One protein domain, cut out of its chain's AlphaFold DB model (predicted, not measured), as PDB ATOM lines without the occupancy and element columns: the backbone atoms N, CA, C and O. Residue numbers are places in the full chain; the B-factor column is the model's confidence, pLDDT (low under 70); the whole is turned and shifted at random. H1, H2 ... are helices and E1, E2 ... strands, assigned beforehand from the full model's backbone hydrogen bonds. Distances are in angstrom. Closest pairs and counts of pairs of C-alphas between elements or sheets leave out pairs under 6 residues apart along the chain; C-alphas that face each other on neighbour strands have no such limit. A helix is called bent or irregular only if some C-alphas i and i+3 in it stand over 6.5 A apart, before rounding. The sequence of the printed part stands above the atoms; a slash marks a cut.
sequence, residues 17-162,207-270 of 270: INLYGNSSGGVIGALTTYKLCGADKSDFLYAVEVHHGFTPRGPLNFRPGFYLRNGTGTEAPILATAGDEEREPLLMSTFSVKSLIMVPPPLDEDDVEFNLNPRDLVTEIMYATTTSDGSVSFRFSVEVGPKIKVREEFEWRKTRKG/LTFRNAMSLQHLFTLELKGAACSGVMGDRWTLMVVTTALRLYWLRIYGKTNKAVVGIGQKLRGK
ATOM      1  N   ILE A  17     -44.415  -3.771 -19.034       98.00
ATOM      2  CA  ILE A  17     -43.592  -2.610 -18.728       98.00
ATOM      3  C   ILE A  17     -42.618  -2.998 -17.624       98.00
ATOM      4  O   ILE A  17     -42.993  -3.555 -16.593       98.00
ATOM      5  N   ASN A  18     -41.346  -2.685 -17.815       97.44
ATOM      6  CA  ASN A  18     -40.293  -3.030 -16.876       97.44
ATOM      7  C   ASN A  18     -39.533  -1.782 -16.439       97.44
ATOM      8  O   ASN A  18     -39.186  -0.936 -17.258       97.44
ATOM      9  N   LEU A  19     -39.227  -1.689 -15.146       96.12
ATOM     10  CA  LEU A  19     -38.371  -0.632 -14.618       96.12
ATOM     11  C   LEU A  19     -36.973  -1.183 -14.337       96.12
ATOM     12  O   LEU A  19     -36.820  -2.125 -13.557       96.12
ATOM     13  N   TYR A  20     -35.953  -0.567 -14.929       93.56
ATOM     14  CA  TYR A  20     -34.544  -0.912 -14.737       93.56
ATOM     15  C   TYR A  20     -33.772   0.269 -14.140       93.56
ATOM     16  O   TYR A  20     -34.050   1.422 -14.467       93.56
ATOM     17  N   GLY A  21     -32.757   0.007 -13.316       90.44
ATOM     18  CA  GLY A  21     -31.834   1.062 -12.889       90.44
ATOM     19  C   GLY A  21     -30.996   1.582 -14.056       90.44
ATOM     20  O   GLY A  21     -30.603   0.816 -14.945       90.44
ATOM     21  N   ASN A  22     -30.709   2.886 -14.075       85.31
ATOM     22  CA  ASN A  22     -29.871   3.466 -15.116       85.31
ATOM     23  C   ASN A  22     -28.384   3.478 -14.726       85.31
ATOM     24  O   ASN A  22     -27.867   4.447 -14.181       85.31
ATOM     25  N   SER A  23     -27.662   2.410 -15.059       76.56
ATOM     26  CA  SER A  23     -26.231   2.292 -14.740       76.56
ATOM     27  C   SER A  23     -25.304   3.179 -15.586       76.56
ATOM     28  O   SER A  23     -24.101   3.172 -15.340       76.56
ATOM     29  N   SER A  24     -25.809   3.938 -16.570       72.38
ATOM     30  CA  SER A  24     -24.954   4.755 -17.450       72.38
ATOM     31  C   SER A  24     -24.208   5.875 -16.714       72.38
ATOM     32  O   SER A  24     -23.182   6.331 -17.199       72.38
ATOM     33  N   GLY A  25     -24.699   6.297 -15.543       63.88
ATOM     34  CA  GLY A  25     -24.045   7.267 -14.654       63.88
ATOM     35  C   GLY A  25     -23.397   6.633 -13.416       63.88
ATOM     36  O   GLY A  25     -23.300   7.284 -12.376       63.88
ATOM     37  N   GLY A  26     -23.045   5.344 -13.469       73.00
ATOM     38  CA  GLY A  26     -22.549   4.598 -12.309       73.00
ATOM     39  C   GLY A  26     -23.611   4.421 -11.214       73.00
ATOM     40  O   GLY A  26     -24.811   4.387 -11.492       73.00
ATOM     41  N   VAL A  27     -23.174   4.304  -9.954       68.94
ATOM     42  CA  VAL A  27     -24.070   4.096  -8.797       68.94
ATOM     43  C   VAL A  27     -25.023   5.278  -8.602       68.94
ATOM     44  O   VAL A  27     -26.200   5.071  -8.327       68.94
ATOM     45  N   ILE A  28     -24.550   6.512  -8.808       71.56
ATOM     46  CA  ILE A  28     -25.374   7.723  -8.670       71.56
ATOM     47  C   ILE A  28     -26.468   7.747  -9.741       71.56
ATOM     48  O   ILE A  28     -27.636   7.961  -9.419       71.56
ATOM     49  N   GLY A  29     -26.120   7.456 -10.999       71.81
ATOM     50  CA  GLY A  29     -27.103   7.329 -12.079       71.81
ATOM     51  C   GLY A  29     -28.156   6.263 -11.777       71.81
ATOM     52  O   GLY A  29     -29.347   6.510 -11.949       71.81
ATOM     53  N   ALA A  30     -27.736   5.121 -11.221       72.25
ATOM     54  CA  ALA A  30     -28.635   4.028 -10.862       72.25
ATOM     55  C   ALA A  30     -29.563   4.344  -9.676       72.25
ATOM     56  O   ALA A  30     -30.535   3.619  -9.480       72.25
ATOM     57  N   LEU A  31     -29.283   5.394  -8.896       78.69
ATOM     58  CA  LEU A  31     -30.110   5.846  -7.770       78.69
ATOM     59  C   LEU A  31     -30.981   7.062  -8.109       78.69
ATOM     60  O   LEU A  31     -31.970   7.304  -7.423       78.69
ATOM     61  N   THR A  32     -30.627   7.813  -9.152       86.38
ATOM     62  CA  THR A  32     -31.281   9.083  -9.509       86.38
ATOM     63  C   THR A  32     -32.112   8.995 -10.782       86.38
ATOM     64  O   THR A  32     -33.003   9.813 -10.991       86.38
ATOM     65  N   THR A  33     -31.846   8.017 -11.649       92.62
ATOM     66  CA  THR A  33     -32.577   7.827 -12.902       92.62
ATOM     67  C   THR A  33     -32.834   6.345 -13.160       92.62
ATOM     68  O   THR A  33     -31.969   5.488 -12.969       92.62
ATOM     69  N   TYR A  34     -34.021   6.036 -13.663       94.88
ATOM     70  CA  TYR A  34     -34.426   4.700 -14.071       94.88
ATOM     71  C   TYR A  34     -34.874   4.697 -15.533       94.88
ATOM     72  O   TYR A  34     -35.271   5.721 -16.094       94.88
ATOM     73  N   LYS A  35     -34.811   3.518 -16.149       95.69
ATOM     74  CA  LYS A  35     -35.308   3.263 -17.496       95.69
ATOM     75  C   LYS A  35     -36.631   2.525 -17.407       95.69
ATOM     76  O   LYS A  35     -36.666   1.404 -16.900       95.69
ATOM     77  N   LEU A  36     -37.697   3.149 -17.891       97.50
ATOM     78  CA  LEU A  36     -38.964   2.479 -18.124       97.50
ATOM     79  C   LEU A  36     -38.929   1.895 -19.538       97.50
ATOM     80  O   LEU A  36     -38.841   2.631 -20.523       97.50
ATOM     81  N   CYS A  37     -38.941   0.573 -19.619       97.38
ATOM     82  CA  CYS A  37     -38.827  -0.182 -20.857       97.38
ATOM     83  C   CYS A  37     -40.099  -0.995 -21.125       97.38
ATOM     84  O   CYS A  37     -40.903  -1.205 -20.214       97.38
ATOM     85  N   GLY A  38     -40.257  -1.468 -22.359       96.56
ATOM     86  CA  GLY A  38     -41.272  -2.454 -22.724       96.56
ATOM     87  C   GLY A  38     -40.946  -3.857 -22.201       96.56
ATOM     88  O   GLY A  38     -40.338  -4.024 -21.137       96.56
ATOM     89  N   ALA A  39     -41.337  -4.881 -22.963       93.44
ATOM     90  CA  ALA A  39     -41.088  -6.283 -22.612       93.44
ATOM     91  C   ALA A  39     -39.587  -6.576 -22.423       93.44
ATOM     92  O   ALA A  39     -39.211  -7.284 -21.489       93.44
ATOM     93  N   ASP A  40     -38.746  -5.948 -23.247       90.31
ATOM     94  CA  ASP A  40     -37.295  -6.084 -23.223       90.31
ATOM     95  C   ASP A  40     -36.602  -4.803 -22.754       90.31
ATOM     96  O   ASP A  40     -37.025  -3.684 -23.045       90.31
ATOM     97  N   LYS A  41     -35.453  -4.955 -22.083       90.69
ATOM     98  CA  LYS A  41     -34.635  -3.824 -21.608       90.69
ATOM     99  C   LYS A  41     -34.160  -2.905 -22.746       90.69
ATOM    100  O   LYS A  41     -33.918  -1.723 -22.502       90.69
ATOM    101  N   SER A  42     -33.985  -3.445 -23.953       91.88
ATOM    102  CA  SER A  42     -33.595  -2.691 -25.151       91.88
ATOM    103  C   SER A  42     -34.704  -1.771 -25.663       91.88
ATOM    104  O   SER A  42     -34.391  -0.749 -26.269       91.88
ATOM    105  N   ASP A  43     -35.973  -2.076 -25.377       94.88
ATOM    106  CA  ASP A  43     -37.110  -1.221 -25.718       94.88
ATOM    107  C   ASP A  43     -37.268  -0.104 -24.679       94.88
ATOM    108  O   ASP A  43     -38.195  -0.092 -23.873       94.88
ATOM    109  N   PHE A  44     -36.301   0.811 -24.643       95.06
ATOM    110  CA  PHE A  44     -36.305   1.944 -23.723       95.06
ATOM    111  C   PHE A  44     -37.349   2.982 -24.157       95.06
ATOM    112  O   PHE A  44     -37.189   3.646 -25.180       95.06
ATOM    113  N   LEU A  45     -38.416   3.120 -23.366       96.00
ATOM    114  CA  LEU A  45     -39.558   3.983 -23.673       96.00
ATOM    115  C   LEU A  45     -39.373   5.380 -23.078       96.00
ATOM    116  O   LEU A  45     -39.449   6.378 -23.791       96.00
ATOM    117  N   TYR A  46     -39.129   5.433 -21.765       97.25
ATOM    118  CA  TYR A  46     -39.212   6.663 -20.983       97.25
ATOM    119  C   TYR A  46     -38.199   6.714 -19.846       97.25
ATOM    120  O   TYR A  46     -38.037   5.746 -19.098       97.25
ATOM    121  N   ALA A  47     -37.557   7.864 -19.663       96.62
ATOM    122  CA  ALA A  47     -36.742   8.134 -18.489       96.62
ATOM    123  C   ALA A  47     -37.632   8.447 -17.279       96.62
ATOM    124  O   ALA A  47     -38.569   9.244 -17.361       96.62
ATOM    125  N   VAL A  48     -37.301   7.843 -16.139       97.25
ATOM    126  CA  VAL A  48     -37.885   8.183 -14.839       97.25
ATOM    127  C   VAL A  48     -36.796   8.822 -14.001       97.25
ATOM    128  O   VAL A  48     -35.773   8.200 -13.731       97.25
ATOM    129  N   GLU A  49     -37.008  10.058 -13.588       95.56
ATOM    130  CA  GLU A  49     -36.050  10.817 -12.799       95.56
ATOM    131  C   GLU A  49     -36.525  10.917 -11.353       95.56
ATOM    132  O   GLU A  49     -37.653  11.329 -11.089       95.56
ATOM    133  N   VAL A  50     -35.662  10.559 -10.410       93.62
ATOM    134  CA  VAL A  50     -35.936  10.675  -8.981       93.62
ATOM    135  C   VAL A  50     -35.790  12.128  -8.542       93.62
ATOM    136  O   VAL A  50     -34.800  12.798  -8.829       93.62
ATOM    137  N   HIS A  51     -36.768  12.606  -7.781       92.62
ATOM    138  CA  HIS A  51     -36.738  13.913  -7.148       92.62
ATOM    139  C   HIS A  51     -36.735  13.744  -5.634       92.62
ATOM    140  O   HIS A  51     -37.742  13.377  -5.042       92.62
ATOM    141  N   HIS A  52     -35.601  14.004  -4.987       88.44
ATOM    142  CA  HIS A  52     -35.472  13.809  -3.539       88.44
ATOM    143  C   HIS A  52     -36.099  14.930  -2.696       88.44
ATOM    144  O   HIS A  52     -36.193  14.779  -1.484       88.44
ATOM    145  N   GLY A  53     -36.526  16.039  -3.310       88.44
ATOM    146  CA  GLY A  53     -37.166  17.151  -2.597       88.44
ATOM    147  C   GLY A  53     -36.211  18.121  -1.890       88.44
ATOM    148  O   GLY A  53     -36.672  19.009  -1.188       88.44
ATOM    149  N   PHE A  54     -34.890  18.005  -2.081       86.31
ATOM    150  CA  PHE A  54     -33.916  18.930  -1.475       86.31
ATOM    151  C   PHE A  54     -33.898  20.325  -2.114       86.31
ATOM    152  O   PHE A  54     -33.442  21.283  -1.496       86.31
ATOM    153  N   THR A  55     -34.371  20.446  -3.355       85.94
ATOM    154  CA  THR A  55     -34.429  21.707  -4.101       85.94
ATOM    155  C   THR A  55     -35.801  21.877  -4.749       85.94
ATOM    156  O   THR A  55     -36.429  20.876  -5.110       85.94
ATOM    157  N   PRO A  56     -36.284  23.121  -4.922       89.62
ATOM    158  CA  PRO A  56     -37.545  23.359  -5.600       89.62
ATOM    159  C   PRO A  56     -37.353  23.108  -7.095       89.62
ATOM    160  O   PRO A  56     -36.538  23.764  -7.747       89.62
ATOM    161  N   ARG A  57     -38.095  22.158  -7.660       90.00
ATOM    162  CA  ARG A  57     -38.044  21.888  -9.099       90.00
ATOM    163  C   ARG A  57     -39.386  21.416  -9.610       90.00
ATOM    164  O   ARG A  57     -40.035  20.625  -8.939       90.00
ATOM    165  N   GLY A  58     -39.751  21.854 -10.815       90.38
ATOM    166  CA  GLY A  58     -40.899  21.337 -11.555       90.38
ATOM    167  C   GLY A  58     -42.219  21.343 -10.766       90.38
ATOM    168  O   GLY A  58     -42.362  22.077  -9.786       90.38
ATOM    169  N   PRO A  59     -43.184  20.505 -11.176       92.00
ATOM    170  CA  PRO A  59     -44.494  20.418 -10.530       92.00
ATOM    171  C   PRO A  59     -44.455  19.928  -9.073       92.00
ATOM    172  O   PRO A  59     -45.342  20.269  -8.292       92.00
ATOM    173  N   LEU A  60     -43.432  19.156  -8.673       91.81
ATOM    174  CA  LEU A  60     -43.329  18.668  -7.292       91.81
ATOM    175  C   LEU A  60     -42.742  19.701  -6.331       91.81
ATOM    176  O   LEU A  60     -42.918  19.554  -5.125       91.81
ATOM    177  N   ASN A  61     -42.076  20.753  -6.807       91.06
ATOM    178  CA  ASN A  61     -41.412  21.729  -5.946       91.06
ATOM    179  C   ASN A  61     -40.467  21.023  -4.939       91.06
ATOM    180  O   ASN A  61     -39.554  20.340  -5.390       91.06
ATOM    181  N   PHE A  62     -40.672  21.113  -3.620       90.12
ATOM    182  CA  PHE A  62     -39.873  20.413  -2.593       90.12
ATOM    183  C   PHE A  62     -40.350  18.985  -2.267       90.12
ATOM    184  O   PHE A  62     -39.819  18.330  -1.376       90.12
ATOM    185  N   ARG A  63     -41.364  18.468  -2.963       89.62
ATOM    186  CA  ARG A  63     -42.000  17.190  -2.615       89.62
ATOM    187  C   ARG A  63     -41.190  16.011  -3.150       89.62
ATOM    188  O   ARG A  63     -41.037  15.918  -4.365       89.62
ATOM    189  N   PRO A  64     -40.731  15.067  -2.313       91.19
ATOM    190  CA  PRO A  64     -40.037  13.885  -2.806       91.19
ATOM    191  C   PRO A  64     -40.938  13.016  -3.695       91.19
ATOM    192  O   PRO A  64     -42.127  12.838  -3.408       91.19
ATOM    193  N   GLY A  65     -40.375  12.446  -4.760       93.31
ATOM    194  CA  GLY A  65     -41.124  11.708  -5.770       93.31
ATOM    195  C   GLY A  65     -40.308  11.389  -7.019       93.31
ATOM    196  O   GLY A  65     -39.096  11.185  -6.958       93.31
ATOM    197  N   PHE A  66     -40.976  11.346  -8.168       95.62
ATOM    198  CA  PHE A  66     -40.329  11.154  -9.464       95.62
ATOM    199  C   PHE A  66     -41.007  11.960 -10.575       95.62
ATOM    200  O   PHE A  66     -42.187  12.313 -10.489       95.62
ATOM    201  N   TYR A  67     -40.263  12.185 -11.652       96.81
ATOM    202  CA  TYR A  67     -40.755  12.687 -12.927       96.81
ATOM    203  C   TYR A  67     -40.663  11.585 -13.973       96.81
ATOM    204  O   TYR A  67     -39.583  11.062 -14.234       96.81
ATOM    205  N   LEU A  68     -41.787  11.251 -14.596       97.56
ATOM    206  CA  LEU A  68     -41.804  10.487 -15.835       97.56
ATOM    207  C   LEU A  68     -41.621  11.476 -16.988       97.56
ATOM    208  O   LEU A  68     -42.420  12.400 -17.144       97.56
ATOM    209  N   ARG A  69     -40.558  11.318 -17.772       95.50
ATOM    210  CA  ARG A  69     -40.257  12.190 -18.913       95.50
ATOM    211  C   ARG A  69     -40.944  11.676 -20.174       95.50
ATOM    212  O   ARG A  69     -41.024  10.469 -20.361       95.50
ATOM    213  N   ASN A  70     -41.387  12.570 -21.059       94.06
ATOM    214  CA  ASN A  70     -41.920  12.231 -22.382       94.06
ATOM    215  C   ASN A  70     -40.777  11.953 -23.380       94.06
ATOM    216  O   ASN A  70     -40.572  12.682 -24.349       94.06
ATOM    217  N   GLY A  71     -39.959  10.950 -23.074       93.69
ATOM    218  CA  GLY A  71     -38.823  10.521 -23.881       93.69
ATOM    219  C   GLY A  71     -37.765   9.807 -23.045       93.69
ATOM    220  O   GLY A  71     -37.911   9.627 -21.837       93.69
ATOM    221  N   THR A  72     -36.670   9.416 -23.684       94.00
ATOM    222  CA  THR A  72     -35.598   8.601 -23.088       94.00
ATOM    223  C   THR A  72     -34.529   9.407 -22.338       94.00
ATOM    224  O   THR A  72     -33.613   8.821 -21.760       94.00
ATOM    225  N   GLY A  73     -34.631  10.738 -22.317       90.31
ATOM    226  CA  GLY A  73     -33.685  11.639 -21.653       90.31
ATOM    227  C   GLY A  73     -34.335  12.503 -20.572       90.31
ATOM    228  O   GLY A  73     -35.536  12.759 -20.606       90.31
ATOM    229  N   THR A  74     -33.527  12.997 -19.630       90.44
ATOM    230  CA  THR A  74     -33.962  13.919 -18.560       90.44
ATOM    231  C   THR A  74     -34.315  15.315 -19.069       90.44
ATOM    232  O   THR A  74     -35.051  16.033 -18.401       90.44
ATOM    233  N   GLU A  75     -33.851  15.682 -20.262       91.00
ATOM    234  CA  GLU A  75     -34.190  16.955 -20.914       91.00
ATOM    235  C   GLU A  75     -35.584  16.941 -21.554       91.00
ATOM    236  O   GLU A  75     -36.140  17.994 -21.863       91.00
ATOM    237  N   ALA A  76     -36.175  15.757 -21.753       91.06
ATOM    238  CA  ALA A  76     -37.514  15.661 -22.312       91.06
ATOM    239  C   ALA A  76     -38.557  16.275 -21.351       91.06
ATOM    240  O   ALA A  76     -38.377  16.224 -20.125       91.06
ATOM    241  N   PRO A  77     -39.663  16.843 -21.871       92.25
ATOM    242  CA  PRO A  77     -40.719  17.420 -21.044       92.25
ATOM    243  C   PRO A  77     -41.253  16.429 -20.007       92.25
ATOM    244  O   PRO A  77     -41.222  15.217 -20.213       92.25
ATOM    245  N   ILE A  78     -41.757  16.933 -18.883       94.19
ATOM    246  CA  ILE A  78     -42.401  16.086 -17.873       94.19
ATOM    247  C   ILE A  78     -43.748  15.623 -18.434       94.19
ATOM    248  O   ILE A  78     -44.578  16.450 -18.793       94.19
ATOM    249  N   LEU A  79     -43.944  14.307 -18.510       94.81
ATOM    250  CA  LEU A  79     -45.201  13.681 -18.917       94.81
ATOM    251  C   LEU A  79     -46.146  13.510 -17.727       94.81
ATOM    252  O   LEU A  79     -47.331  13.800 -17.810       94.81
ATOM    253  N   ALA A  80     -45.609  12.999 -16.623       96.75
ATOM    254  CA  ALA A  80     -46.351  12.762 -15.399       96.75
ATOM    255  C   ALA A  80     -45.406  12.803 -14.203       96.75
ATOM    256  O   ALA A  80     -44.181  12.714 -14.332       96.75
ATOM    257  N   THR A  81     -45.968  12.912 -13.012       97.19
ATOM    258  CA  THR A  81     -45.195  12.906 -11.778       97.19
ATOM    259  C   THR A  81     -45.998  12.294 -10.645       97.19
ATOM    260  O   THR A  81     -47.226  12.332 -10.651       97.19
ATOM    261  N   ALA A  82     -45.313  11.733  -9.655       97.44
ATOM    262  CA  ALA A  82     -45.947  11.454  -8.380       97.44
ATOM    263  C   ALA A  82     -45.005  11.703  -7.215       97.44
ATOM    264  O   ALA A  82     -43.803  11.450  -7.306       97.44
ATOM    265  N   GLY A  83     -45.576  12.142  -6.099       94.50
ATOM    266  CA  GLY A  83     -44.825  12.505  -4.909       94.50
ATOM    267  C   GLY A  83     -45.682  12.599  -3.653       94.50
ATOM    268  O   GLY A  83     -46.843  12.185  -3.622       94.50
ATOM    269  N   ASP A  84     -45.070  13.114  -2.594       90.12
ATOM    270  CA  ASP A  84     -45.713  13.312  -1.294       90.12
ATOM    271  C   ASP A  84     -46.691  14.511  -1.309       90.12
ATOM    272  O   ASP A  84     -46.442  15.533  -1.948       90.12
ATOM    273  N   GLU A  85     -47.810  14.409  -0.575       85.25
ATOM    274  CA  GLU A  85     -48.794  15.502  -0.419       85.25
ATOM    275  C   GLU A  85     -48.321  16.632   0.502       85.25
ATOM    276  O   GLU A  85     -48.797  17.767   0.408       85.25
ATOM    277  N   GLU A  86     -47.310  16.393   1.331       77.25
ATOM    278  CA  GLU A  86     -46.718  17.407   2.209       77.25
ATOM    279  C   GLU A  86     -45.433  17.978   1.597       77.25
ATOM    280  O   GLU A  86     -44.680  17.268   0.931       77.25
ATOM    281  N   ARG A  87     -45.254  19.301   1.718       65.31
ATOM    282  CA  ARG A  87     -44.108  20.023   1.135       65.31
ATOM    283  C   ARG A  87     -42.869  19.939   2.022       65.31
ATOM    284  O   ARG A  87     -41.762  20.013   1.511       65.31
ATOM    285  N   GLU A  88     -43.081  19.804   3.325       59.44
ATOM    286  CA  GLU A  88     -42.035  19.857   4.337       59.44
ATOM    287  C   GLU A  88     -41.597  18.437   4.727       59.44
ATOM    288  O   GLU A  88     -42.453  17.567   4.931       59.44
ATOM    289  N   PRO A  89     -40.287  18.178   4.885       53.78
ATOM    290  CA  PRO A  89     -39.755  16.914   5.383       53.78
ATOM    291  C   PRO A  89     -39.953  16.825   6.906       53.78
ATOM    292  O   PRO A  89     -39.006  16.725   7.680       53.78
ATOM    293  N   LEU A  90     -41.203  16.891   7.359       56.44
ATOM    294  CA  LEU A  90     -41.557  16.642   8.749       56.44
ATOM    295  C   LEU A  90     -41.772  15.143   8.961       56.44
ATOM    296  O   LEU A  90     -42.159  14.411   8.049       56.44
ATOM    297  N   LEU A  91     -41.595  14.689  10.205       57.81
ATOM    298  CA  LEU A  91     -41.943  13.334  10.655       57.81
ATOM    299  C   LEU A  91     -43.349  12.892  10.188       57.81
ATOM    300  O   LEU A  91     -43.547  11.711   9.901       57.81
ATOM    301  N   MET A  92     -44.284  13.842  10.037       56.91
ATOM    302  CA  MET A  92     -45.645  13.641   9.515       56.91
ATOM    303  C   MET A  92     -45.680  13.052   8.092       56.91
ATOM    304  O   MET A  92     -46.463  12.135   7.840       56.91
ATOM    305  N   SER A  93     -44.762  13.447   7.196       65.50
ATOM    306  CA  SER A  93     -44.693  12.924   5.819       65.50
ATOM    307  C   SER A  93     -44.453  11.408   5.773       65.50
ATOM    308  O   SER A  93     -44.910  10.719   4.854       65.50
ATOM    309  N   THR A  94     -43.786  10.846   6.789       71.44
ATOM    310  CA  THR A  94     -43.561   9.393   6.898       71.44
ATOM    311  C   THR A  94     -44.877   8.626   6.988       71.44
ATOM    312  O   THR A  94     -44.988   7.534   6.436       71.44
ATOM    313  N   PHE A  95     -45.880   9.220   7.637       76.88
ATOM    314  CA  PHE A  95     -47.200   8.637   7.852       76.88
ATOM    315  C   PHE A  95     -48.254   9.183   6.885       76.88
ATOM    316  O   PHE A  95     -49.432   8.859   7.028       76.88
ATOM    317  N   SER A  96     -47.866   9.992   5.895       81.31
ATOM    318  CA  SER A  96     -48.823  10.485   4.912       81.31
ATOM    319  C   SER A  96     -49.411   9.316   4.125       81.31
ATOM    320  O   SER A  96     -48.706   8.539   3.478       81.31
ATOM    321  N   VAL A  97     -50.735   9.198   4.184       86.69
ATOM    322  CA  VAL A  97     -51.496   8.198   3.427       86.69
ATOM    323  C   VAL A  97     -51.850   8.686   2.029       86.69
ATOM    324  O   VAL A  97     -52.482   7.954   1.279       86.69
ATOM    325  N   LYS A  98     -51.478   9.912   1.660       92.44
ATOM    326  CA  LYS A  98     -51.804  10.497   0.362       92.44
ATOM    327  C   LYS A  98     -50.560  10.604  -0.502       92.44
ATOM    328  O   LYS A  98     -49.486  11.005  -0.061       92.44
ATOM    329  N   SER A  99     -50.727  10.263  -1.769       94.50
ATOM    330  CA  SER A  99     -49.759  10.551  -2.817       94.50
ATOM    331  C   SER A  99     -50.401  11.477  -3.834       94.50
ATOM    332  O   SER A  99     -51.522  11.221  -4.269       94.50
ATOM    333  N   LEU A 100     -49.677  12.525  -4.214       95.44
ATOM    334  CA  LEU A 100     -50.036  13.345  -5.362       95.44
ATOM    335  C   LEU A 100     -49.607  12.607  -6.610       95.44
ATOM    336  O   LEU A 100     -48.459  12.166  -6.688       95.44
ATOM    337  N   ILE A 101     -50.505  12.505  -7.576       97.62
ATOM    338  CA  ILE A 101     -50.192  12.020  -8.907       97.62
ATOM    339  C   ILE A 101     -50.608  13.107  -9.889       97.62
ATOM    340  O   ILE A 101     -51.774  13.470  -9.920       97.62
ATOM    341  N   MET A 102     -49.682  13.653 -10.668       96.19
ATOM    342  CA  MET A 102     -50.005  14.686 -11.648       96.19
ATOM    343  C   MET A 102     -49.784  14.153 -13.057       96.19
ATOM    344  O   MET A 102     -48.739  13.575 -13.356       96.19
ATOM    345  N   VAL A 103     -50.789  14.329 -13.897       94.38
ATOM    346  CA  VAL A 103     -50.936  13.713 -15.221       94.38
ATOM    347  C   VAL A 103     -51.660  14.706 -16.136       94.38
ATOM    348  O   VAL A 103     -52.314  15.611 -15.615       94.38
ATOM    349  N   PRO A 104     -51.555  14.587 -17.470       91.38
ATOM    350  CA  PRO A 104     -52.256  15.482 -18.383       91.38
ATOM    351  C   PRO A 104     -53.774  15.467 -18.144       91.38
ATOM    352  O   PRO A 104     -54.308  14.430 -17.718       91.38
ATOM    353  N   PRO A 105     -54.472  16.589 -18.397       87.38
ATOM    354  CA  PRO A 105     -55.918  16.671 -18.238       87.38
ATOM    355  C   PRO A 105     -56.636  15.639 -19.119       87.38
ATOM    356  O   PRO A 105     -56.107  15.220 -20.155       87.38
ATOM    357  N   PRO A 106     -57.853  15.214 -18.741       80.75
ATOM    358  CA  PRO A 106     -58.711  14.497 -19.669       80.75
ATOM    359  C   PRO A 106     -59.042  15.446 -20.832       80.75
ATOM    360  O   PRO A 106     -59.709  16.443 -20.623       80.75
ATOM    361  N   LEU A 107     -58.553  15.153 -22.038       73.00
ATOM    362  CA  LEU A 107     -58.885  15.922 -23.246       73.00
ATOM    363  C   LEU A 107     -60.041  15.244 -23.979       73.00
ATOM    364  O   LEU A 107     -59.832  14.131 -24.474       73.00
ATOM    365  N   ASP A 108     -61.243  15.815 -23.997       66.94
ATOM    366  CA  ASP A 108     -62.295  15.359 -24.915       66.94
ATOM    367  C   ASP A 108     -62.100  15.990 -26.303       66.94
ATOM    368  O   ASP A 108     -61.548  17.081 -26.437       66.94
ATOM    369  N   GLU A 109     -62.512  15.287 -27.364       56.78
ATOM    370  CA  GLU A 109     -62.399  15.798 -28.743       56.78
ATOM    371  C   GLU A 109     -63.205  17.098 -28.943       56.78
ATOM    372  O   GLU A 109     -62.848  17.915 -29.792       56.78
ATOM    373  N   ASP A 110     -64.228  17.317 -28.109       55.19
ATOM    374  CA  ASP A 110     -65.080  18.509 -28.103       55.19
ATOM    375  C   ASP A 110     -64.562  19.631 -27.167       55.19
ATOM    376  O   ASP A 110     -65.052  20.757 -27.233       55.19
ATOM    377  N   ASP A 111     -63.516  19.391 -26.359       53.50
ATOM    378  CA  ASP A 111     -62.944  20.362 -25.396       53.50
ATOM    379  C   ASP A 111     -62.075  21.457 -26.050       53.50
ATOM    380  O   ASP A 111     -61.266  22.130 -25.395       53.50
ATOM    381  N   VAL A 112     -62.282  21.715 -27.345       50.25
ATOM    382  CA  VAL A 112     -61.752  22.897 -28.048       50.25
ATOM    383  C   VAL A 112     -62.182  24.196 -27.339       50.25
ATOM    384  O   VAL A 112     -61.540  25.234 -27.490       50.25
ATOM    385  N   GLU A 113     -63.223  24.135 -26.503       46.28
ATOM    386  CA  GLU A 113     -63.765  25.265 -25.748       46.28
ATOM    387  C   GLU A 113     -62.923  25.680 -24.519       46.28
ATOM    388  O   GLU A 113     -63.006  26.833 -24.093       46.28
ATOM    389  N   PHE A 114     -62.048  24.815 -23.975       53.22
ATOM    390  CA  PHE A 114     -61.336  25.105 -22.713       53.22
ATOM    391  C   PHE A 114     -59.872  25.555 -22.834       53.22
ATOM    392  O   PHE A 114     -59.265  25.861 -21.806       53.22
ATOM    393  N   ASN A 115     -59.282  25.653 -24.035       55.38
ATOM    394  CA  ASN A 115     -57.869  26.054 -24.217       55.38
ATOM    395  C   ASN A 115     -56.889  25.308 -23.277       55.38
ATOM    396  O   ASN A 115     -55.854  25.855 -22.883       55.38
ATOM    397  N   LEU A 116     -57.204  24.069 -22.879       62.16
ATOM    398  CA  LEU A 116     -56.346  23.300 -21.982       62.16
ATOM    399  C   LEU A 116     -55.055  22.963 -22.720       62.16
ATOM    400  O   LEU A 116     -55.063  22.286 -23.749       62.16
ATOM    401  N   ASN A 117     -53.928  23.446 -22.201       64.94
ATOM    402  CA  ASN A 117     -52.639  23.102 -22.767       64.94
ATOM    403  C   ASN A 117     -52.367  21.625 -22.436       64.94
ATOM    404  O   ASN A 117     -52.322  21.274 -21.258       64.94
ATOM    405  N   PRO A 118     -52.131  20.742 -23.423       62.47
ATOM    406  CA  PRO A 118     -51.845  19.324 -23.171       62.47
ATOM    407  C   PRO A 118     -50.559  19.099 -22.355       62.47
ATOM    408  O   PRO A 118     -50.273  17.977 -21.942       62.47
ATOM    409  N   ARG A 119     -49.762  20.155 -22.134       67.75
ATOM    410  CA  ARG A 119     -48.587  20.156 -21.252       67.75
ATOM    411  C   ARG A 119     -48.910  20.482 -19.794       67.75
ATOM    412  O   ARG A 119     -48.036  20.297 -18.947       67.75
ATOM    413  N   ASP A 120     -50.107  20.978 -19.505       83.81
ATOM    414  CA  ASP A 120     -50.534  21.218 -18.134       83.81
ATOM    415  C   ASP A 120     -50.783  19.881 -17.436       83.81
ATOM    416  O   ASP A 120     -51.157  18.884 -18.055       83.81
ATOM    417  N   LEU A 121     -50.549  19.849 -16.126       90.00
ATOM    418  CA  LEU A 121     -50.766  18.660 -15.310       90.00
ATOM    419  C   LEU A 121     -51.873  18.933 -14.301       90.00
ATOM    420  O   LEU A 121     -51.788  19.874 -13.510       90.00
ATOM    421  N   VAL A 122     -52.877  18.064 -14.284       92.38
ATOM    422  CA  VAL A 122     -53.914  18.040 -13.252       92.38
ATOM    423  C   VAL A 122     -53.486  17.121 -12.118       92.38
ATOM    424  O   VAL A 122     -52.764  16.148 -12.332       92.38
ATOM    425  N   THR A 123     -53.906  17.439 -10.895       94.69
ATOM    426  CA  THR A 123     -53.549  16.660  -9.703       94.69
ATOM    427  C   THR A 123     -54.648  15.664  -9.362       94.69
ATOM    428  O   THR A 123     -55.769  16.050  -9.054       94.69
ATOM    429  N   GLU A 124     -54.281  14.392  -9.340       96.12
ATOM    430  CA  GLU A 124     -55.042  13.271  -8.805       96.12
ATOM    431  C   GLU A 124     -54.452  12.823  -7.464       96.12
ATOM    432  O   GLU A 124     -53.266  13.028  -7.179       96.12
ATOM    433  N   ILE A 125     -55.270  12.178  -6.629       96.12
ATOM    434  CA  ILE A 125     -54.837  11.673  -5.323       96.12
ATOM    435  C   ILE A 125     -54.944  10.154  -5.282       96.12
ATOM    436  O   ILE A 125     -55.991   9.579  -5.580       96.12
ATOM    437  N   MET A 126     -53.864   9.510  -4.841       97.12
ATOM    438  CA  MET A 126     -53.867   8.102  -4.462       97.12
ATOM    439  C   MET A 126     -53.797   7.971  -2.937       97.12
ATOM    440  O   MET A 126     -52.888   8.512  -2.304       97.12
ATOM    441  N   TYR A 127     -54.729   7.222  -2.352       94.56
ATOM    442  CA  TYR A 127     -54.861   7.029  -0.909       94.56
ATOM    443  C   TYR A 127     -54.426   5.629  -0.490       94.56
ATOM    444  O   TYR A 127     -54.944   4.640  -0.995       94.56
ATOM    445  N   ALA A 128     -53.526   5.539   0.482       92.75
ATOM    446  CA  ALA A 128     -53.190   4.306   1.173       92.75
ATOM    447  C   ALA A 128     -54.248   3.993   2.237       92.75
ATOM    448  O   ALA A 128     -54.626   4.856   3.035       92.75
ATOM    449  N   THR A 129     -54.698   2.744   2.287       89.62
ATOM    450  CA  THR A 129     -55.653   2.280   3.289       89.62
ATOM    451  C   THR A 129     -55.251   0.925   3.852       89.62
ATOM    452  O   THR A 129     -54.612   0.122   3.172       89.62
ATOM    453  N   THR A 130     -55.613   0.667   5.106       86.38
ATOM    454  CA  THR A 130     -55.597  -0.684   5.666       86.38
ATOM    455  C   THR A 130     -56.956  -1.329   5.421       86.38
ATOM    456  O   THR A 130     -57.986  -0.768   5.795       86.38
ATOM    457  N   THR A 131     -56.965  -2.507   4.814       79.50
ATOM    458  CA  THR A 131     -58.170  -3.316   4.594       79.50
ATOM    459  C   THR A 131     -58.560  -4.078   5.867       79.50
ATOM    460  O   THR A 131     -57.761  -4.231   6.796       79.50
ATOM    461  N   SER A 132     -59.792  -4.596   5.922       78.25
ATOM    462  CA  SER A 132     -60.306  -5.382   7.063       78.25
ATOM    463  C   SER A 132     -59.454  -6.616   7.371       78.25
ATOM    464  O   SER A 132     -59.259  -6.982   8.527       78.25
ATOM    465  N   ASP A 133     -58.881  -7.218   6.331       77.31
ATOM    466  CA  ASP A 133     -57.987  -8.368   6.413       77.31
ATOM    467  C   ASP A 133     -56.560  -7.988   6.882       77.31
ATOM    468  O   ASP A 133     -55.682  -8.844   7.003       77.31
ATOM    469  N   GLY A 134     -56.324  -6.702   7.159       72.69
ATOM    470  CA  GLY A 134     -55.075  -6.168   7.675       72.69
ATOM    471  C   GLY A 134     -53.975  -5.988   6.632       72.69
ATOM    472  O   GLY A 134     -52.836  -5.740   7.037       72.69
ATOM    473  N   SER A 135     -54.277  -6.121   5.338       83.31
ATOM    474  CA  SER A 135     -53.357  -5.766   4.256       83.31
ATOM    475  C   SER A 135     -53.398  -4.260   3.950       83.31
ATOM    476  O   SER A 135     -54.206  -3.514   4.501       83.31
ATOM    477  N   VAL A 136     -52.440  -3.784   3.149       88.69
ATOM    478  CA  VAL A 136     -52.389  -2.388   2.691       88.69
ATOM    479  C   VAL A 136     -52.855  -2.358   1.242       88.69
ATOM    480  O   VAL A 136     -52.323  -3.114   0.420       88.69
ATOM    481  N   SER A 137     -53.804  -1.477   0.937       93.44
ATOM    482  CA  SER A 137     -54.235  -1.177  -0.425       93.44
ATOM    483  C   SER A 137     -54.043   0.299  -0.763       93.44
ATOM    484  O   SER A 137     -53.889   1.136   0.128       93.44
ATOM    485  N   PHE A 138     -54.026   0.616  -2.056       95.88
ATOM    486  CA  PHE A 138     -53.910   1.986  -2.549       95.88
ATOM    487  C   PHE A 138     -55.003   2.267  -3.570       95.88
ATOM    488  O   PHE A 138     -55.108   1.546  -4.557       95.88
ATOM    489  N   ARG A 139     -55.804   3.305  -3.335       96.50
ATOM    490  CA  ARG A 139     -56.969   3.646  -4.157       96.50
ATOM    491  C   ARG A 139     -56.780   4.954  -4.889       96.50
ATOM    492  O   ARG A 139     -56.221   5.888  -4.319       96.50
ATOM    493  N   PHE A 140     -57.261   5.024  -6.117       97.12
ATOM    494  CA  PHE A 140     -57.313   6.251  -6.905       97.12
ATOM    495  C   PHE A 140     -58.520   6.204  -7.841       97.12
ATOM    496  O   PHE A 140     -59.090   5.138  -8.078       97.12
ATOM    497  N   SER A 141     -58.882   7.361  -8.388       96.62
ATOM    498  CA  SER A 141     -59.929   7.471  -9.400       96.62
ATOM    499  C   SER A 141     -59.393   8.159 -10.642       96.62
ATOM    500  O   SER A 141     -58.518   9.017 -10.543       96.62
ATOM    501  N   VAL A 142     -59.906   7.776 -11.805       94.88
ATOM    502  CA  VAL A 142     -59.538   8.379 -13.089       94.88
ATOM    503  C   VAL A 142     -60.641   8.132 -14.112       94.88
ATOM    504  O   VAL A 142     -61.441   7.206 -13.969       94.88
ATOM    505  N   GLU A 143     -60.687   8.976 -15.133       92.00
ATOM    506  CA  GLU A 143     -61.563   8.820 -16.285       92.00
ATOM    507  C   GLU A 143     -61.190   7.588 -17.123       92.00
ATOM    508  O   GLU A 143     -60.016   7.350 -17.417       92.00
ATOM    509  N   VAL A 144     -62.208   6.836 -17.539       89.56
ATOM    510  CA  VAL A 144     -62.103   5.617 -18.345       89.56
ATOM    511  C   VAL A 144     -62.980   5.747 -19.577       89.56
ATOM    512  O   VAL A 144     -64.115   6.214 -19.489       89.56
ATOM    513  N   GLY A 145     -62.470   5.266 -20.707       80.31
ATOM    514  CA  GLY A 145     -63.218   5.165 -21.954       80.31
ATOM    515  C   GLY A 145     -62.675   6.090 -23.047       80.31
ATOM    516  O   GLY A 145     -62.180   7.179 -22.757       80.31
ATOM    517  N   PRO A 146     -62.757   5.676 -24.324       68.50
ATOM    518  CA  PRO A 146     -62.165   6.417 -25.437       68.50
ATOM    519  C   PRO A 146     -63.017   7.595 -25.934       68.50
ATOM    520  O   PRO A 146     -62.516   8.389 -26.718       68.50
ATOM    521  N   LYS A 147     -64.298   7.684 -25.545       68.88
ATOM    522  CA  LYS A 147     -65.240   8.717 -26.021       68.88
ATOM    523  C   LYS A 147     -66.033   9.339 -24.882       68.88
ATOM    524  O   LYS A 147     -65.892  10.515 -24.601       68.88
ATOM    525  N   ILE A 148     -66.845   8.527 -24.205       69.31
ATOM    526  CA  ILE A 148     -67.533   8.945 -22.984       69.31
ATOM    527  C   ILE A 148     -66.640   8.545 -21.826       69.31
ATOM    528  O   ILE A 148     -66.474   7.356 -21.547       69.31
ATOM    529  N   LYS A 149     -66.049   9.550 -21.190       80.44
ATOM    530  CA  LYS A 149     -65.199   9.367 -20.026       80.44
ATOM    531  C   LYS A 149     -66.050   9.248 -18.777       80.44
ATOM    532  O   LYS A 149     -66.692  10.203 -18.353       80.44
ATOM    533  N   VAL A 150     -66.037   8.068 -18.171       86.88
ATOM    534  CA  VAL A 150     -66.658   7.839 -16.864       86.88
ATOM    535  C   VAL A 150     -65.556   7.776 -15.823       86.88
ATOM    536  O   VAL A 150     -64.571   7.060 -15.991       86.88
ATOM    537  N   ARG A 151     -65.701   8.547 -14.746       92.50
ATOM    538  CA  ARG A 151     -64.758   8.498 -13.632       92.50
ATOM    539  C   ARG A 151     -65.022   7.251 -12.796       92.50
ATOM    540  O   ARG A 151     -66.113   7.076 -12.261       92.50
ATOM    541  N   GLU A 152     -64.013   6.398 -12.681       94.12
ATOM    542  CA  GLU A 152     -64.090   5.113 -11.985       94.12
ATOM    543  C   GLU A 152     -63.042   5.029 -10.870       94.12
ATOM    544  O   GLU A 152     -62.069   5.785 -10.871       94.12
ATOM    545  N   GLU A 153     -63.232   4.118  -9.913       95.62
ATOM    546  CA  GLU A 153     -62.309   3.897  -8.796       95.62
ATOM    547  C   GLU A 153     -61.569   2.561  -8.944       95.62
ATOM    548  O   GLU A 153     -62.140   1.543  -9.342       95.62
ATOM    549  N   PHE A 154     -60.285   2.565  -8.598       96.12
ATOM    550  CA  PHE A 154     -59.389   1.421  -8.720       96.12
ATOM    551  C   PHE A 154     -58.625   1.190  -7.423       96.12
ATOM    552  O   PHE A 154     -58.318   2.133  -6.693       96.12
ATOM    553  N   GLU A 155     -58.270  -0.067  -7.155       96.06
ATOM    554  CA  GLU A 155     -57.504  -0.455  -5.973       96.06
ATOM    555  C   GLU A 155     -56.298  -1.324  -6.344       96.06
ATOM    556  O   GLU A 155     -56.436  -2.416  -6.889       96.06
ATOM    557  N   TRP A 156     -55.105  -0.867  -5.968       96.81
ATOM    558  CA  TRP A 156     -53.928  -1.716  -5.853       96.81
ATOM    559  C   TRP A 156     -53.994  -2.497  -4.546       96.81
ATOM    560  O   TRP A 156     -53.851  -1.921  -3.466       96.81
ATOM    561  N   ARG A 157     -54.152  -3.816  -4.629       92.88
ATOM    562  CA  ARG A 157     -54.189  -4.712  -3.471       92.88
ATOM    563  C   ARG A 157     -52.919  -5.541  -3.395       92.88
ATOM    564  O   ARG A 157     -52.531  -6.198  -4.359       92.88
ATOM    565  N   LYS A 158     -52.267  -5.539  -2.231       89.38
ATOM    566  CA  LYS A 158     -51.110  -6.403  -1.988       89.38
ATOM    567  C   LYS A 158     -51.568  -7.860  -1.912       89.38
ATOM    568  O   LYS A 158     -52.373  -8.204  -1.049       89.38
ATOM    569  N   THR A 159     -51.037  -8.732  -2.762       85.50
ATOM    570  CA  THR A 159     -51.389 -10.157  -2.711       85.50
ATOM    571  C   THR A 159     -50.725 -10.818  -1.506       85.50
ATOM    572  O   THR A 159     -49.541 -10.584  -1.231       85.50
ATOM    573  N   ARG A 160     -51.469 -11.661  -0.781       69.50
ATOM    574  CA  ARG A 160     -50.919 -12.439   0.336       69.50
ATOM    575  C   ARG A 160     -49.898 -13.457  -0.176       69.50
ATOM    576  O   ARG A 160     -50.000 -13.973  -1.285       69.50
ATOM    577  N   LYS A 161     -48.892 -13.725   0.657       60.56
ATOM    578  CA  LYS A 161     -47.837 -14.711   0.408       60.56
ATOM    579  C   LYS A 161     -48.478 -16.087   0.185       60.56
ATOM    580  O   LYS A 161     -49.140 -16.590   1.087       60.56
ATOM    581  N   GLY A 162     -48.280 -16.684  -0.988       48.81
ATOM    582  CA  GLY A 162     -48.572 -18.104  -1.192       48.81
ATOM    583  C   GLY A 162     -47.621 -18.964  -0.355       48.81
ATOM    584  O   GLY A 162     -46.470 -18.586  -0.141       48.81
ATOM    585  N   LEU A 207     -48.407  -5.976 -10.675       96.62
ATOM    586  CA  LEU A 207     -47.158  -5.314 -10.341       96.62
ATOM    587  C   LEU A 207     -46.327  -6.232  -9.456       96.62
ATOM    588  O   LEU A 207     -46.604  -6.404  -8.268       96.62
ATOM    589  N   THR A 208     -45.259  -6.779 -10.025       94.44
ATOM    590  CA  THR A 208     -44.319  -7.643  -9.316       94.44
ATOM    591  C   THR A 208     -43.000  -6.919  -9.117       94.44
ATOM    592  O   THR A 208     -42.259  -6.638 -10.063       94.44
ATOM    593  N   PHE A 209     -42.663  -6.661  -7.858       91.25
ATOM    594  CA  PHE A 209     -41.365  -6.112  -7.523       91.25
ATOM    595  C   PHE A 209     -40.307  -7.203  -7.422       91.25
ATOM    596  O   PHE A 209     -40.502  -8.221  -6.754       91.25
ATOM    597  N   ARG A 210     -39.139  -6.943  -8.004       86.94
ATOM    598  CA  ARG A 210     -37.972  -7.814  -7.863       86.94
ATOM    599  C   ARG A 210     -37.334  -7.636  -6.478       86.94
ATOM    600  O   ARG A 210     -37.824  -6.884  -5.617       86.94
ATOM    601  N   ASN A 211     -36.248  -8.375  -6.249       74.12
ATOM    602  CA  ASN A 211     -35.419  -8.237  -5.055       74.12
ATOM    603  C   ASN A 211     -35.070  -6.754  -4.834       74.12
ATOM    604  O   ASN A 211     -34.602  -6.093  -5.754       74.12
ATOM    605  N   ALA A 212     -35.290  -6.243  -3.620       66.94
ATOM    606  CA  ALA A 212     -35.032  -4.845  -3.278       66.94
ATOM    607  C   ALA A 212     -33.557  -4.435  -3.462       66.94
ATOM    608  O   ALA A 212     -33.277  -3.255  -3.633       66.94
ATOM    609  N   MET A 213     -32.630  -5.400  -3.461       68.44
ATOM    610  CA  MET A 213     -31.202  -5.165  -3.706       68.44
ATOM    611  C   MET A 213     -30.814  -5.215  -5.194       68.44
ATOM    612  O   MET A 213     -29.689  -4.875  -5.550       68.44
ATOM    613  N   SER A 214     -31.716  -5.649  -6.080       73.50
ATOM    614  CA  SER A 214     -31.463  -5.628  -7.521       73.50
ATOM    615  C   SER A 214     -31.625  -4.203  -8.027       73.50
ATOM    616  O   SER A 214     -32.738  -3.693  -8.067       73.50
ATOM    617  N   LEU A 215     -30.526  -3.583  -8.462       75.06
ATOM    618  CA  LEU A 215     -30.557  -2.311  -9.192       75.06
ATOM    619  C   LEU A 215     -30.736  -2.509 -10.701       75.06
ATOM    620  O   LEU A 215     -30.977  -1.553 -11.427       75.06
ATOM    621  N   GLN A 216     -30.602  -3.742 -11.196       84.81
ATOM    622  CA  GLN A 216     -30.707  -3.998 -12.626       84.81
ATOM    623  C   GLN A 216     -32.166  -3.997 -13.050       84.81
ATOM    624  O   GLN A 216     -32.519  -3.196 -13.899       84.81
ATOM    625  N   HIS A 217     -33.009  -4.819 -12.423       90.94
ATOM    626  CA  HIS A 217     -34.449  -4.908 -12.686       90.94
ATOM    627  C   HIS A 217     -35.208  -4.674 -11.382       90.94
ATOM    628  O   HIS A 217     -35.014  -5.424 -10.425       90.94
ATOM    629  N   LEU A 218     -36.023  -3.622 -11.345       92.44
ATOM    630  CA  LEU A 218     -36.681  -3.103 -10.143       92.44
ATOM    631  C   LEU A 218     -38.101  -3.671 -10.009       92.44
ATOM    632  O   LEU A 218     -38.462  -4.233  -8.970       92.44
ATOM    633  N   PHE A 219     -38.895  -3.589 -11.080       95.19
ATOM    634  CA  PHE A 219     -40.215  -4.217 -11.152       95.19
ATOM    635  C   PHE A 219     -40.635  -4.567 -12.580       95.19
ATOM    636  O   PHE A 219     -40.088  -4.044 -13.553       95.19
ATOM    637  N   THR A 220     -41.648  -5.426 -12.665       96.62
ATOM    638  CA  THR A 220     -42.446  -5.687 -13.866       96.62
ATOM    639  C   THR A 220     -43.899  -5.305 -13.576       96.62
ATOM    640  O   THR A 220     -44.434  -5.695 -12.539       96.62
ATOM    641  N   LEU A 221     -44.502  -4.538 -14.479       97.88
ATOM    642  CA  LEU A 221     -45.919  -4.202 -14.530       97.88
ATOM    643  C   LEU A 221     -46.510  -4.853 -15.786       97.88
ATOM    644  O   LEU A 221     -46.032  -4.603 -16.889       97.88
ATOM    645  N   GLU A 222     -47.533  -5.675 -15.617       97.19
ATOM    646  CA  GLU A 222     -48.241  -6.351 -16.704       97.19
ATOM    647  C   GLU A 222     -49.708  -5.921 -16.684       97.19
ATOM    648  O   GLU A 222     -50.405  -6.145 -15.696       97.19
ATOM    649  N   LEU A 223     -50.174  -5.285 -17.755       96.12
ATOM    650  CA  LEU A 223     -51.583  -4.971 -17.978       96.12
ATOM    651  C   LEU A 223     -52.340  -6.257 -18.330       96.12
ATOM    652  O   LEU A 223     -51.787  -7.154 -18.968       96.12
ATOM    653  N   LYS A 224     -53.596  -6.366 -17.891       93.81
ATOM    654  CA  LYS A 224     -54.434  -7.567 -18.031       93.81
ATOM    655  C   LYS A 224     -55.875  -7.219 -18.398       93.81
ATOM    656  O   LYS A 224     -56.346  -6.102 -18.184       93.81
ATOM    657  N   GLY A 225     -56.579  -8.192 -18.975       88.56
ATOM    658  CA  GLY A 225     -57.992  -8.061 -19.330       88.56
ATOM    659  C   GLY A 225     -58.265  -6.836 -20.207       88.56
ATOM    660  O   GLY A 225     -57.577  -6.592 -21.202       88.56
ATOM    661  N   ALA A 226     -59.255  -6.034 -19.812       87.06
ATOM    662  CA  ALA A 226     -59.649  -4.824 -20.531       87.06
ATOM    663  C   ALA A 226     -58.506  -3.796 -20.674       87.06
ATOM    664  O   ALA A 226     -58.456  -3.086 -21.681       87.06
ATOM    665  N   ALA A 227     -57.532  -3.770 -19.757       88.88
ATOM    666  CA  ALA A 227     -56.377  -2.874 -19.841       88.88
ATOM    667  C   ALA A 227     -55.490  -3.126 -21.076       88.88
ATOM    668  O   ALA A 227     -54.874  -2.193 -21.581       88.88
ATOM    669  N   CYS A 228     -55.452  -4.357 -21.604       86.75
ATOM    670  CA  CYS A 228     -54.658  -4.696 -22.796       86.75
ATOM    671  C   CYS A 228     -55.293  -4.240 -24.110       86.75
ATOM    672  O   CYS A 228     -54.611  -4.121 -25.122       86.75
ATOM    673  N   SER A 229     -56.609  -4.036 -24.114       83.56
ATOM    674  CA  SER A 229     -57.377  -3.764 -25.334       83.56
ATOM    675  C   SER A 229     -57.453  -2.278 -25.700       83.56
ATOM    676  O   SER A 229     -58.050  -1.927 -26.713       83.56
ATOM    677  N   GLY A 230     -56.889  -1.396 -24.865       82.06
ATOM    678  CA  GLY A 230     -56.944   0.058 -25.044       82.06
ATOM    679  C   GLY A 230     -58.290   0.697 -24.683       82.06
ATOM    680  O   GLY A 230     -58.380   1.919 -24.617       82.06
ATOM    681  N   VAL A 231     -59.325  -0.094 -24.372       87.81
ATOM    682  CA  VAL A 231     -60.672   0.417 -24.037       87.81
ATOM    683  C   VAL A 231     -60.699   1.287 -22.780       87.81
ATOM    684  O   VAL A 231     -61.614   2.089 -22.624       87.81
ATOM    685  N   MET A 232     -59.698   1.157 -21.902       89.69
ATOM    686  CA  MET A 232     -59.588   2.002 -20.713       89.69
ATOM    687  C   MET A 232     -59.109   3.427 -21.027       89.69
ATOM    688  O   MET A 232     -59.377   4.343 -20.256       89.69
ATOM    689  N   GLY A 233     -58.444   3.625 -22.168       89.06
ATOM    690  CA  GLY A 233     -57.880   4.903 -22.592       89.06
ATOM    691  C   GLY A 233     -56.422   5.127 -22.172       89.06
ATOM    692  O   GLY A 233     -55.899   4.545 -21.213       89.06
ATOM    693  N   ASP A 234     -55.755   6.017 -22.905       88.50
ATOM    694  CA  ASP A 234     -54.328   6.310 -22.734       88.50
ATOM    695  C   ASP A 234     -54.034   6.979 -21.390       88.50
ATOM    696  O   ASP A 234     -53.070   6.613 -20.708       88.50
ATOM    697  N   ARG A 235     -54.888   7.925 -20.978       90.81
ATOM    698  CA  ARG A 235     -54.767   8.630 -19.696       90.81
ATOM    699  C   ARG A 235     -54.887   7.672 -18.510       90.81
ATOM    700  O   ARG A 235     -54.092   7.770 -17.576       90.81
ATOM    701  N   TRP A 236     -55.825   6.725 -18.564       94.44
ATOM    702  CA  TRP A 236     -55.939   5.662 -17.564       94.44
ATOM    703  C   TRP A 236     -54.655   4.827 -17.508       94.44
ATOM    704  O   TRP A 236     -54.107   4.588 -16.433       94.44
ATOM    705  N   THR A 237     -54.106   4.452 -18.663       95.25
ATOM    706  CA  THR A 237     -52.881   3.641 -18.719       95.25
ATOM    707  C   THR A 237     -51.690   4.387 -18.111       95.25
ATOM    708  O   THR A 237     -50.954   3.835 -17.291       95.25
ATOM    709  N   LEU A 238     -51.538   5.676 -18.427       95.75
ATOM    710  CA  LEU A 238     -50.532   6.546 -17.813       95.75
ATOM    711  C   LEU A 238     -50.716   6.653 -16.291       95.75
ATOM    712  O   LEU A 238     -49.735   6.628 -15.544       95.75
ATOM    713  N   MET A 239     -51.962   6.729 -15.821       97.00
ATOM    714  CA  MET A 239     -52.312   6.745 -14.401       97.00
ATOM    715  C   MET A 239     -51.850   5.464 -13.684       97.00
ATOM    716  O   MET A 239     -51.240   5.524 -12.612       97.00
ATOM    717  N   VAL A 240     -52.059   4.298 -14.302       97.94
ATOM    718  CA  VAL A 240     -51.610   2.992 -13.789       97.94
ATOM    719  C   VAL A 240     -50.086   2.902 -13.723       97.94
ATOM    720  O   VAL A 240     -49.533   2.531 -12.688       97.94
ATOM    721  N   VAL A 241     -49.387   3.308 -14.784       98.12
ATOM    722  CA  VAL A 241     -47.914   3.331 -14.809       98.12
ATOM    723  C   VAL A 241     -47.360   4.257 -13.728       98.12
ATOM    724  O   VAL A 241     -46.448   3.891 -12.984       98.12
ATOM    725  N   THR A 242     -47.940   5.449 -13.597       98.38
ATOM    726  CA  THR A 242     -47.492   6.452 -12.627       98.38
ATOM    727  C   THR A 242     -47.754   5.988 -11.191       98.38
ATOM    728  O   THR A 242     -46.883   6.103 -10.329       98.38
ATOM    729  N   THR A 243     -48.902   5.369 -10.905       98.38
ATOM    730  CA  THR A 243     -49.158   4.796  -9.570       98.38
ATOM    731  C   THR A 243     -48.259   3.598  -9.266       98.38
ATOM    732  O   THR A 243     -47.795   3.481  -8.132       98.38
ATOM    733  N   ALA A 244     -47.903   2.766 -10.249       98.00
ATOM    734  CA  ALA A 244     -46.930   1.685 -10.066       98.00
ATOM    735  C   ALA A 244     -45.525   2.209  -9.705       98.00
ATOM    736  O   ALA A 244     -44.898   1.716  -8.761       98.00
ATOM    737  N   LEU A 245     -45.055   3.261 -10.387       97.69
ATOM    738  CA  LEU A 245     -43.821   3.972 -10.028       97.69
ATOM    739  C   LEU A 245     -43.892   4.541  -8.603       97.69
ATOM    740  O   LEU A 245     -42.937   4.439  -7.829       97.69
ATOM    741  N   ARG A 246     -45.048   5.082  -8.211       96.69
ATOM    742  CA  ARG A 246     -45.263   5.577  -6.849       96.69
ATOM    743  C   ARG A 246     -45.246   4.466  -5.810       96.69
ATOM    744  O   ARG A 246     -44.636   4.646  -4.760       96.69
ATOM    745  N   LEU A 247     -45.835   3.308  -6.093       95.50
ATOM    746  CA  LEU A 247     -45.754   2.146  -5.208       95.50
ATOM    747  C   LEU A 247     -44.317   1.653  -5.042       95.50
ATOM    748  O   LEU A 247     -43.930   1.293  -3.929       95.50
ATOM    749  N   TYR A 248     -43.513   1.674  -6.110       93.44
ATOM    750  CA  TYR A 248     -42.084   1.373  -6.018       93.44
ATOM    751  C   TYR A 248     -41.379   2.316  -5.039       93.44
ATOM    752  O   TYR A 248     -40.716   1.854  -4.109       93.44
ATOM    753  N   TRP A 249     -41.593   3.625  -5.190       91.06
ATOM    754  CA  TRP A 249     -41.048   4.636  -4.287       91.06
ATOM    755  C   TRP A 249     -41.469   4.393  -2.833       91.06
ATOM    756  O   TRP A 249     -40.631   4.258  -1.944       91.06
ATOM    757  N   LEU A 250     -42.773   4.249  -2.587       91.44
ATOM    758  CA  LEU A 250     -43.312   3.992  -1.251       91.44
ATOM    759  C   LEU A 250     -42.729   2.715  -0.630       91.44
ATOM    760  O   LEU A 250     -42.507   2.671   0.580       91.44
ATOM    761  N   ARG A 251     -42.461   1.680  -1.438       88.38
ATOM    762  CA  ARG A 251     -41.850   0.428  -0.978       88.38
ATOM    763  C   ARG A 251     -40.424   0.651  -0.482       88.38
ATOM    764  O   ARG A 251     -40.103   0.161   0.598       88.38
ATOM    765  N   ILE A 252     -39.593   1.372  -1.240       85.69
ATOM    766  CA  ILE A 252     -38.194   1.653  -0.867       85.69
ATOM    767  C   ILE A 252     -38.133   2.395   0.472       85.69
ATOM    768  O   ILE A 252     -37.327   2.052   1.330       85.69
ATOM    769  N   TYR A 253     -39.037   3.353   0.681       84.56
ATOM    770  CA  TYR A 253     -39.104   4.149   1.908       84.56
ATOM    771  C   TYR A 253     -39.941   3.509   3.031       84.56
ATOM    772  O   TYR A 253     -40.240   4.162   4.028       84.56
ATOM    773  N   GLY A 254     -40.369   2.250   2.888       85.38
ATOM    774  CA  GLY A 254     -41.140   1.540   3.917       85.38
ATOM    775  C   GLY A 254     -42.567   2.062   4.142       85.38
ATOM    776  O   GLY A 254     -43.275   1.553   5.013       85.38
ATOM    777  N   LYS A 255     -43.041   3.011   3.327       86.88
ATOM    778  CA  LYS A 255     -44.382   3.618   3.403       86.88
ATOM    779  C   LYS A 255     -45.508   2.682   2.928       86.88
ATOM    780  O   LYS A 255     -46.678   3.028   3.003       86.88
ATOM    781  N   THR A 256     -45.182   1.461   2.490       86.94
ATOM    782  CA  THR A 256     -46.160   0.380   2.244       86.94
ATOM    783  C   THR A 256     -46.381  -0.530   3.461       86.94
ATOM    784  O   THR A 256     -47.002  -1.588   3.342       86.94
ATOM    785  N   ASN A 257     -45.788  -0.212   4.618       84.75
ATOM    786  CA  ASN A 257     -45.927  -1.006   5.838       84.75
ATOM    787  C   ASN A 257     -47.274  -0.723   6.525       84.75
ATOM    788  O   ASN A 257     -47.647   0.432   6.720       84.75
ATOM    789  N   LYS A 258     -47.970  -1.783   6.954       85.38
ATOM    790  CA  LYS A 258     -49.251  -1.701   7.673       85.38
ATOM    791  C   LYS A 258     -49.197  -0.769   8.885       85.38
ATOM    792  O   LYS A 258     -50.132  -0.010   9.098       85.38
ATOM    793  N   ALA A 259     -48.130  -0.824   9.683       83.12
ATOM    794  CA  ALA A 259     -48.000   0.017  10.870       83.12
ATOM    795  C   ALA A 259     -47.923   1.503  10.490       83.12
ATOM    796  O   ALA A 259     -48.624   2.320  11.078       83.12
ATOM    797  N   VAL A 260     -47.135   1.829   9.461       81.75
ATOM    798  CA  VAL A 260     -46.974   3.200   8.955       81.75
ATOM    799  C   VAL A 260     -48.302   3.729   8.410       81.75
ATOM    800  O   VAL A 260     -48.762   4.786   8.837       81.75
ATOM    801  N   VAL A 261     -48.970   2.959   7.546       81.56
ATOM    802  CA  VAL A 261     -50.275   3.338   6.973       81.56
ATOM    803  C   VAL A 261     -51.348   3.446   8.055       81.56
ATOM    804  O   VAL A 261     -52.106   4.411   8.077       81.56
ATOM    805  N   GLY A 262     -51.394   2.500   8.995       80.88
ATOM    806  CA  GLY A 262     -52.364   2.499  10.087       80.88
ATOM    807  C   GLY A 262     -52.208   3.692  11.034       80.88
ATOM    808  O   GLY A 262     -53.212   4.250  11.473       80.88
ATOM    809  N   ILE A 263     -50.973   4.117  11.330       81.56
ATOM    810  CA  ILE A 263     -50.716   5.361  12.076       81.56
ATOM    811  C   ILE A 263     -51.215   6.562  11.266       81.56
ATOM    812  O   ILE A 263     -51.964   7.377  11.797       81.56
ATOM    813  N   GLY A 264     -50.882   6.625   9.977       78.69
ATOM    814  CA  GLY A 264     -51.324   7.693   9.081       78.69
ATOM    815  C   GLY A 264     -52.842   7.849   8.996       78.69
ATOM    816  O   GLY A 264     -53.372   8.953   9.113       78.69
ATOM    817  N   GLN A 265     -53.571   6.737   8.873       83.69
ATOM    818  CA  GLN A 265     -55.037   6.749   8.863       83.69
ATOM    819  C   GLN A 265     -55.620   7.260  10.188       83.69
ATOM    820  O   GLN A 265     -56.587   8.020  10.172       83.69
ATOM    821  N   LYS A 266     -55.026   6.884  11.331       82.62
ATOM    822  CA  LYS A 266     -55.450   7.369  12.656       82.62
ATOM    823  C   LYS A 266     -55.190   8.861  12.843       82.62
ATOM    824  O   LYS A 266     -56.001   9.522  13.479       82.62
ATOM    825  N   LEU A 267     -54.079   9.376  12.313       77.75
ATOM    826  CA  LEU A 267     -53.760  10.805  12.365       77.75
ATOM    827  C   LEU A 267     -54.723  11.638  11.511       77.75
ATOM    828  O   LEU A 267     -55.073  12.733  11.922       77.75
ATOM    829  N   ARG A 268     -55.202  11.109  10.376       69.81
ATOM    830  CA  ARG A 268     -56.215  11.772   9.530       69.81
ATOM    831  C   ARG A 268     -57.618  11.794  10.150       69.81
ATOM    832  O   ARG A 268     -58.413  12.660   9.812       69.81
ATOM    833  N   GLY A 269     -57.960  10.786  10.952       59.50
ATOM    834  CA  GLY A 269     -59.289  10.652  11.560       59.50
ATOM    835  C   GLY A 269     -59.512  11.499  12.818       59.50
ATOM    836  O   GLY A 269     -60.580  11.387  13.415       59.50
ATOM    837  N   LYS A 270     -58.512  12.278  13.239       47.47
ATOM    838  CA  LYS A 270     -58.599  13.278  14.307       47.47
ATOM    839  C   LYS A 270     -58.644  14.667  13.692       47.47
ATOM    840  O   LYS A 270     -59.335  15.516  14.288       47.47
TER     841      LYS A 270
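What this domain is: This is residues 17 to 162 and 207 to 270 of the 270 residues of an uncharacterized protein of Sordaria macrospora (strain ATCC MYA-333 / DSM 997 / K(L3346) / K-hell) (UniProt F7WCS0). Picture one broad sheet of eleven strands curled like part of a barrel round a single long helix, H4, in the middle; the barrel is not closed, with edge strands E9 and E10 apart. H5 crosses over E7, H1 packs beside E1 and E3, and residues 110 to 115 stick out. The printed part has 210 residues, with named elements in the order E1 H1 E2 E3 E4 E5 H2 E6 E7 E8 E9 E10 E11 H3 H4 H5. The sheet is antiparallel, in the order E9 E8 E7 E6 E5 E4 E3 E2 E1 E11 E10, and the class is mixed. The whole is compact, with a radius of gyration of the C-alphas of 17.1 A and spans of 46 by 44 by 40 A.

How they stand to each other: Start at E1, residues 17 to 21, beside E2, residues 33 to 37, with N 20 and O 35 within hydrogen-bond range at 2.9 A. Between them in the chain, H1, residues 23 to 32, is on the sheet, and the closest C-alphas of H1 and E1 are those of Ala 30 and Gly 21, 4.8 A apart. E2, E3 (44 to 51), E4 (65 to 69) and E5 (78 to 84) form a meander, each strand the antiparallel neighbour of the one before and each successive pair a hairpin; look for N 34 and O 48, N 49 and O 67, and N 68 and O 80, each pair 2.8 A apart. H2, residues 91 to 94, is not on the sheet. E6 (98 to 103), E7 (122 to 130), E8 (136 to 144) and E9 (150 to 158) form a second meander of hairpins, with N 101 and O 124 at 2.8 A, N 127 and O 139 at 2.8 A, and N 138 and O 156 at 2.9 A; E5 and E6 are antiparallel neighbours, with N 83 and O 100 within hydrogen-bond range at 2.9 A. E10 (207 to 209) and E11 (217 to 223) form a hairpin with N 208 and O 220 at 2.9 A, and E1 and E11 are antiparallel neighbours, with N 19 and O 219 within hydrogen-bond range at 3.0 A. The sheet curls round H4, residues 234 to 252; its closest C-alphas with E5 are those of Arg 246 and Ala 82, 6.1 A apart. H3, residues 225 to 229, is not on the sheet and is close but not clearly touching H4, at 7.5 A between the C-alphas of Ala 227 and Thr 237. H5, residues 258 to 268, has a height over the sheet of 4.8 A and runs across E7 at 66 degrees on the local plane; H4 and H5 on one face of the sheet make two layers. Every O i to N i+4 pair is within hydrogen-bond range in H4 and H5, against 4 of 6 in H1 and 0 of 1 in H3, where 2 of 2 O i to N i+3 pairs are; H2 is too short for an O i to N i+4 pair.

Where its parts are: Find C-alpha 17 at (-43.592, -2.610, -18.728), where E1 begins. H1 is irregular, with C-alphas 24 and 27 8.7 A apart. E7 runs 26.7 A, E8 24.5 A and E9 25.8 A. H4 runs 27.6 A from C-alpha 234 at (-54.328, 6.310, -22.734), and H5 ends at C-alpha 268, (-56.215, 11.772, 9.530).

The domain as a whole: The C-alphas farthest apart are those of Glu 113 and Gly 162, at 52.1 A. Residues 163 to 206 are not printed, and C-alphas 162 and 207 stand 15.8 A apart across this cut. The links E3 to E4 and E6 to E7 are long. Mean pLDDT of the printed part is 85.4, and residues 87 to 93 and 108 to 119 are among those under 70.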